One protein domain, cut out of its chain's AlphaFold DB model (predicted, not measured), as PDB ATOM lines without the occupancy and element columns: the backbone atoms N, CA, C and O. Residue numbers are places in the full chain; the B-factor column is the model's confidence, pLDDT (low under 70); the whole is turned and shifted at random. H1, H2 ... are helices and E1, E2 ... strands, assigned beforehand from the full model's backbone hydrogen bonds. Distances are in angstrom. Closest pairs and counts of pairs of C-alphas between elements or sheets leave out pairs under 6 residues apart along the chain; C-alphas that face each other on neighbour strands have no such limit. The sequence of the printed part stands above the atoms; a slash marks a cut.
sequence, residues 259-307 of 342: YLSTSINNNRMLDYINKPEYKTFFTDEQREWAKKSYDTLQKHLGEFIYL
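What this domain is: This is residues 259 to 307 of the 342 residues of the protein "Peptidase family S41" of Filimonas lacunae (UniProt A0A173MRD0). This is a two-helix hairpin: H2, the longest helix, and the shorter H1 are side by side, joined at one end by the loop of residues 275 to 283. At the other end of the hairpin the two ends of the printed part come together, where the short strand E1 folds back after H2 and pairs with residues 259 to 260. The printed part has 49 residues with two named helices and one named strand, in the order H1, H2, E1, and its class is mostly helix. It is compact, with a radius of gyration of the C-alphas of 10.8 A, yet elongated in outline, with spans of 31 by 18 by 12 A.

How they stand to each other: Begin with H2, residues 284 to 300, and look from it to H1, residues 263 to 274. The two touch, with 18 pairs of C-alphas within 8 A; look for the closest at Met 269 and Ala 290, whose C-alphas are 5.0 A apart. Their lines stand at a shallow tilt of 19 degrees and they run opposite ways, as a helical hairpin, with 9.0 A from centre to centre. Next look at E1, residues 304 to 306, which pairs with no named strand; its residues 304 to 305 pair, antiparallel, with residues 259 to 260, a stretch too short to be named. The closest C-alphas of H2 and E1 are those of Leu 297 and Ile 305, 7.5 A apart, the one pair within 8 A. H1 and E1 are apart. In the backbone, 11 of 13 O i to N i+4 pairs of H2 and 5 of 8 of H1 are within hydrogen-bond range.

Where its parts are: Find C-alpha 284 at (-19.177, 37.389, 20.402); from there H2 runs 25.1 A, first to last C-alpha, to His 300 at (-41.890, 27.551, 16.271). Go back to C-alpha 263 at (-40.489, 36.033, 10.530), where H1 begins; it runs 16.2 A to Asn 274. E1 goes from Phe 304 to Tyr 306, where you find the C-alpha at (-38.963, 30.703, 25.809), 7.2 A from that of Phe 304.

The domain as a whole: Look for the two C-alphas farthest apart at Thr 280 and Gly 302, 31.4 A from each other, while the first and last printed C-alphas, Tyr 259 and Leu 307, are 7.3 A apart. The link from H1 to H2 is short, with 9 residues, and that from H2 to E1 is tight, with 3; no link is long. The printed part has no cut. In the B-factor column of this predicted model the mean pLDDT of the printed part is 91.3, and no printed residue is under 70.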
ATOM      1  N   TYR A 259     -41.110  34.860  23.707       93.00
ATOM      2  CA  TYR A 259     -40.936  35.529  22.433       93.00
ATOM      3  C   TYR A 259     -42.003  35.022  21.472       93.00
ATOM      4  O   TYR A 259     -42.071  33.826  21.198       93.00
ATOM      5  N   LEU A 260     -42.802  35.938  20.918       95.75
ATOM      6  CA  LEU A 260     -43.678  35.614  19.796       95.75
ATOM      7  C   LEU A 260     -42.828  35.402  18.541       95.75
ATOM      8  O   LEU A 260     -42.264  36.362  17.993       95.75
ATOM      9  N   SER A 261     -42.768  34.162  18.068       96.75
ATOM     10  CA  SER A 261     -42.038  33.808  16.859       96.75
ATOM     11  C   SER A 261     -42.801  34.257  15.615       96.75
ATOM     12  O   SER A 261     -43.833  33.705  15.236       96.75
ATOM     13  N   THR A 262     -42.270  35.274  14.947       97.06
ATOM     14  CA  THR A 262     -42.713  35.709  13.619       97.06
ATOM     15  C   THR A 262     -41.489  35.922  12.758       97.06
ATOM     16  O   THR A 262     -40.430  36.278  13.273       97.06
ATOM     17  N   SER A 263     -41.620  35.804  11.438       96.00
ATOM     18  CA  SER A 263     -40.489  36.033  10.530       96.00
ATOM     19  C   SER A 263     -39.795  37.379  10.785       96.00
ATOM     20  O   SER A 263     -38.571  37.462  10.735       96.00
ATOM     21  N   ILE A 264     -40.555  38.429  11.125       95.19
ATOM     22  CA  ILE A 264     -40.009  39.755  11.447       95.19
ATOM     23  C   ILE A 264     -39.245  39.738  12.780       95.19
ATOM     24  O   ILE A 264     -38.095  40.177  12.825       95.19
ATOM     25  N   ASN A 265     -39.841  39.209  13.855       93.69
ATOM     26  CA  ASN A 265     -39.191  39.158  15.172       93.69
ATOM     27  C   ASN A 265     -37.935  38.284  15.168       93.69
ATOM     28  O   ASN A 265     -36.955  38.610  15.837       93.69
ATOM     29  N   ASN A 266     -37.961  37.196  14.404       96.06
ATOM     30  CA  ASN A 266     -36.861  36.249  14.312       96.06
ATOM     31  C   ASN A 266     -35.695  36.893  13.560       96.06
ATOM     32  O   ASN A 266     -34.567  36.877  14.051       96.06
ATOM     33  N   ASN A 267     -35.969  37.561  12.434       95.75
ATOM     34  CA  ASN A 267     -34.947  38.265  11.653       95.75
ATOM     35  C   ASN A 267     -34.205  39.347  12.452       95.75
ATOM     36  O   ASN A 267     -33.020  39.561  12.207       95.75
ATOM     37  N   ARG A 268     -34.832  39.964  13.464       93.12
ATOM     38  CA  ARG A 268     -34.141  40.884  14.388       93.12
ATOM     39  C   ARG A 268     -32.912  40.245  15.052       93.12
ATOM     40  O   ARG A 268     -31.927  40.929  15.309       93.12
ATOM     41  N   MET A 269     -32.937  38.940  15.316       94.38
ATOM     42  CA  MET A 269     -31.780  38.246  15.885       94.38
ATOM     43  C   MET A 269     -30.599  38.216  14.906       94.38
ATOM     44  O   MET A 269     -29.453  38.375  15.316       94.38
ATOM     45  N   LEU A 270     -30.869  38.079  13.603       93.88
ATOM     46  CA  LEU A 270     -29.842  38.192  12.564       93.88
ATOM     47  C   LEU A 270     -29.380  39.638  12.380       93.88
ATOM     48  O   LEU A 270     -28.201  39.865  12.112       93.88
ATOM     49  N   ASP A 271     -30.268  40.616  12.566       92.12
ATOM     50  CA  ASP A 271     -29.899  42.032  12.539       92.12
ATOM     51  C   ASP A 271     -28.815  42.345  13.578       92.12
ATOM     52  O   ASP A 271     -27.830  42.991  13.232       92.12
ATOM     53  N   TYR A 272     -28.922  41.819  14.806       87.81
ATOM     54  CA  TYR A 272     -27.896  41.980  15.851       87.81
ATOM     55  C   TYR A 272     -26.505  41.469  15.458       87.81
ATOM     56  O   TYR A 272     -25.503  41.906  16.023       87.81
ATOM     57  N   ILE A 273     -26.437  40.561  14.485       90.12
ATOM     58  CA  ILE A 273     -25.192  39.978  13.984       90.12
ATOM     59  C   ILE A 273     -24.689  40.752  12.761       90.12
ATOM     60  O   ILE A 273     -23.494  41.030  12.651       90.12
ATOM     61  N   ASN A 274     -25.593  41.084  11.837       90.12
ATOM     62  CA  ASN A 274     -25.237  41.500  10.481       90.12
ATOM     63  C   ASN A 274     -25.258  43.017  10.270       90.12
ATOM     64  O   ASN A 274     -24.556  43.513   9.385       90.12
ATOM     65  N   LYS A 275     -26.060  43.765  11.035       89.31
ATOM     66  CA  LYS A 275     -26.205  45.207  10.821       89.31
ATOM     67  C   LYS A 275     -25.028  45.989  11.428       89.31
ATOM     68  O   LYS A 275     -24.681  45.760  12.592       89.31
ATOM     69  N   PRO A 276     -24.402  46.920  10.676       85.56
ATOM     70  CA  PRO A 276     -23.222  47.655  11.135       85.56
ATOM     71  C   PRO A 276     -23.412  48.392  12.463       85.56
ATOM     72  O   PRO A 276     -22.485  48.420  13.273       85.56
ATOM     73  N   GLU A 277     -24.604  48.942  12.712       82.31
ATOM     74  CA  GLU A 277     -24.928  49.683  13.935       82.31
ATOM     75  C   GLU A 277     -24.822  48.845  15.220       82.31
ATOM     76  O   GLU A 277     -24.637  49.407  16.297       82.31
ATOM     77  N   TYR A 278     -24.880  47.513  15.117       81.69
ATOM     78  CA  TYR A 278     -24.818  46.598  16.261       81.69
ATOM     79  C   TYR A 278     -23.459  45.908  16.430       81.69
ATOM     80  O   TYR A 278     -23.211  45.263  17.452       81.69
ATOM     81  N   LYS A 279     -22.542  46.069  15.469       77.25
ATOM     82  CA  LYS A 279     -21.268  45.333  15.429       77.25
ATOM     83  C   LYS A 279     -20.389  45.569  16.662       77.25
ATOM     84  O   LYS A 279     -19.735  44.645  17.135       77.25
ATOM     85  N   THR A 280     -20.367  46.797  17.176       77.19
ATOM     86  CA  THR A 280     -19.592  47.184  18.370       77.19
ATOM     87  C   THR A 280     -20.384  47.068  19.668       77.19
ATOM     88  O   THR A 280     -19.839  47.312  20.740       77.19
ATOM     89  N   PHE A 281     -21.667  46.729  19.571       71.94
ATOM     90  CA  PHE A 281     -22.601  46.768  20.683       71.94
ATOM     91  C   PHE A 281     -22.718  45.422  21.391       71.94
ATOM     92  O   PHE A 281     -22.800  45.372  22.614       71.94
ATOM     93  N   PHE A 282     -22.707  44.336  20.616       79.00
ATOM     94  CA  PHE A 282     -22.798  42.981  21.143       79.00
ATOM     95  C   PHE A 282     -21.424  42.312  21.208       79.00
ATOM     96  O   PHE A 282     -20.568  42.520  20.343       79.00
ATOM     97  N   THR A 283     -21.216  41.482  22.225       82.25
ATOM     98  CA  THR A 283     -20.056  40.590  22.329       82.25
ATOM     99  C   THR A 283     -20.195  39.397  21.377       82.25
ATOM    100  O   THR A 283     -21.264  39.153  20.810       82.25
ATOM    101  N   ASP A 284     -19.117  38.630  21.188       86.69
ATOM    102  CA  ASP A 284     -19.177  37.389  20.402       86.69
ATOM    103  C   ASP A 284     -20.165  36.379  20.998       86.69
ATOM    104  O   ASP A 284     -20.960  35.792  20.267       86.69
ATOM    105  N   GLU A 285     -20.195  36.254  22.327       86.69
ATOM    106  CA  GLU A 285     -21.146  35.399  23.044       86.69
ATOM    107  C   GLU A 285     -22.602  35.814  22.778       86.69
ATOM    108  O   GLU A 285     -23.454  34.979  22.471       86.69
ATOM    109  N   GLN A 286     -22.895  37.118  22.820       86.50
ATOM    110  CA  GLN A 286     -24.237  37.637  22.539       86.50
ATOM    111  C   GLN A 286     -24.651  37.411  21.077       86.50
ATOM    112  O   GLN A 286     -25.814  37.105  20.807       86.50
ATOM    113  N   ARG A 287     -23.711  37.512  20.127       89.12
ATOM    114  CA  ARG A 287     -23.965  37.167  18.717       89.12
ATOM    115  C   ARG A 287     -24.250  35.679  18.535       89.12
ATOM    116  O   ARG A 287     -25.132  35.317  17.757       89.12
ATOM    117  N   GLU A 288     -23.542  34.817  19.256       92.00
ATOM    118  CA  GLU A 288     -23.796  33.378  19.224       92.00
ATOM    119  C   GLU A 288     -25.176  33.038  19.805       92.00
ATOM    120  O   GLU A 288     -25.927  32.260  19.207       92.00
ATOM    121  N   TRP A 289     -25.551  33.675  20.920       91.38
ATOM    122  CA  TRP A 289     -26.897  33.575  21.482       91.38
ATOM    123  C   TRP A 289     -27.965  34.033  20.483       91.38
ATOM    124  O   TRP A 289     -28.962  33.333  20.302       91.38
ATOM    125  N   ALA A 290     -27.752  35.156  19.791       93.56
ATOM    126  CA  ALA A 290     -28.698  35.661  18.800       93.56
ATOM    127  C   ALA A 290     -28.889  34.660  17.647       93.56
ATOM    128  O   ALA A 290     -30.019  34.374  17.251       93.56
ATOM    129  N   LYS A 291     -27.805  34.036  17.169       94.75
ATOM    130  CA  LYS A 291     -27.881  33.002  16.129       94.75
ATOM    131  C   LYS A 291     -28.686  31.782  16.595       94.75
ATOM    132  O   LYS A 291     -29.620  31.370  15.914       94.75
ATOM    133  N   LYS A 292     -28.374  31.245  17.780       95.31
ATOM    134  CA  LYS A 292     -29.113  30.116  18.380       95.31
ATOM    135  C   LYS A 292     -30.589  30.455  18.608       95.31
ATOM    136  O   LYS A 292     -31.464  29.617  18.390       95.31
ATOM    137  N   SER A 293     -30.864  31.695  19.006       95.31
ATOM    138  CA  SER A 293     -32.218  32.211  19.199       95.31
ATOM    139  C   SER A 293     -32.999  32.251  17.888       95.31
ATOM    140  O   SER A 293     -34.136  31.791  17.856       95.31
ATOM    141  N   TYR A 294     -32.388  32.724  16.795       96.75
ATOM    142  CA  TYR A 294     -32.992  32.677  15.460       96.75
ATOM    143  C   TYR A 294     -33.361  31.245  15.058       96.75
ATOM    144  O   TYR A 294     -34.514  30.981  14.716       96.75
ATOM    145  N   ASP A 295     -32.403  30.318  15.155       96.25
ATOM    146  CA  ASP A 295     -32.600  28.918  14.760       96.25
ATOM    147  C   ASP A 295     -33.704  28.233  15.581       96.25
ATOM    148  O   ASP A 295     -34.409  27.358  15.077       96.25
ATOM    149  N   THR A 296     -33.859  28.630  16.846       95.81
ATOM    150  CA  THR A 296     -34.914  28.131  17.734       95.81
ATOM    151  C   THR A 296     -36.265  28.726  17.356       95.81
ATOM    152  O   THR A 296     -37.200  27.979  17.084       95.81
ATOM    153  N   LEU A 297     -36.368  30.053  17.244       96.62
ATOM    154  CA  LEU A 297     -37.625  30.724  16.904       96.62
ATOM    155  C   LEU A 297     -38.184  30.250  15.557       96.62
ATOM    156  O   LEU A 297     -39.383  29.996  15.447       96.62
ATOM    157  N   GLN A 298     -37.329  30.066  14.548       97.12
ATOM    158  CA  GLN A 298     -37.754  29.621  13.215       97.12
ATOM    159  C   GLN A 298     -38.447  28.251  13.206       97.12
ATOM    160  O   GLN A 298     -39.212  27.975  12.283       97.12
ATOM    161  N   LYS A 299     -38.218  27.403  14.216       97.12
ATOM    162  CA  LYS A 299     -38.881  26.095  14.348       97.12
ATOM    163  C   LYS A 299     -40.293  26.183  14.939       97.12
ATOM    164  O   LYS A 299     -41.024  25.205  14.853       97.12
ATOM    165  N   HIS A 300     -40.667  27.335  15.494       96.75
ATOM    166  CA  HIS A 300     -41.890  27.551  16.271       96.75
ATOM    167  C   HIS A 300     -42.698  28.757  15.760       96.75
ATOM    168  O   HIS A 300     -43.198  29.560  16.541       96.75
ATOM    169  N   LEU A 301     -42.771  28.963  14.439       97.62
ATOM    170  CA  LEU A 301     -43.467  30.120  13.858       97.62
ATOM    171  C   LEU A 301     -44.941  30.185  14.289       97.62
ATOM    172  O   LEU A 301     -45.691  29.232  14.112       97.62
ATOM    173  N   GLY A 302     -45.358  31.353  14.780       97.31
ATOM    174  CA  GLY A 302     -46.710  31.614  15.279       97.31
ATOM    175  C   GLY A 302     -46.908  31.316  16.768       97.31
ATOM    176  O   GLY A 302     -47.958  31.661  17.304       97.31
ATOM    177  N   GLU A 303     -45.917  30.730  17.443       97.31
ATOM    178  CA  GLU A 303     -45.986  30.373  18.862       97.31
ATOM    179  C   GLU A 303     -45.277  31.410  19.747       97.31
ATOM    180  O   GLU A 303     -44.351  32.108  19.318       97.31
ATOM    181  N   PHE A 304     -45.705  31.486  21.007       95.19
ATOM    182  CA  PHE A 304     -44.926  32.094  22.082       95.19
ATOM    183  C   PHE A 304     -43.998  31.024  22.660       95.19
ATOM    184  O   PHE A 304     -44.473  29.967  23.067       95.19
ATOM    185  N   ILE A 305     -42.686  31.277  22.660       92.94
ATOM    186  CA  ILE A 305     -41.700  30.338  23.210       92.94
ATOM    187  C   ILE A 305     -40.684  31.030  24.109       92.94
ATOM    188  O   ILE A 305     -40.325  32.192  23.908       92.94
ATOM    189  N   TYR A 306     -40.133  30.282  25.055       90.06
ATOM    190  CA  TYR A 306     -38.963  30.703  25.809       90.06
ATOM    191  C   TYR A 306     -37.680  30.409  25.024       90.06
ATOM    192  O   TYR A 306     -37.458  29.289  24.572       90.06
ATOM    193  N   LEU A 307     -36.794  31.402  24.900       88.25
ATOM    194  CA  LEU A 307     -35.437  31.190  24.361       88.25
ATOM    195  C   LEU A 307     -34.444  30.706  25.424       88.25
ATOM    196  O   LEU A 307     -33.350  30.241  25.108       88.25
TER     197      LEU A 307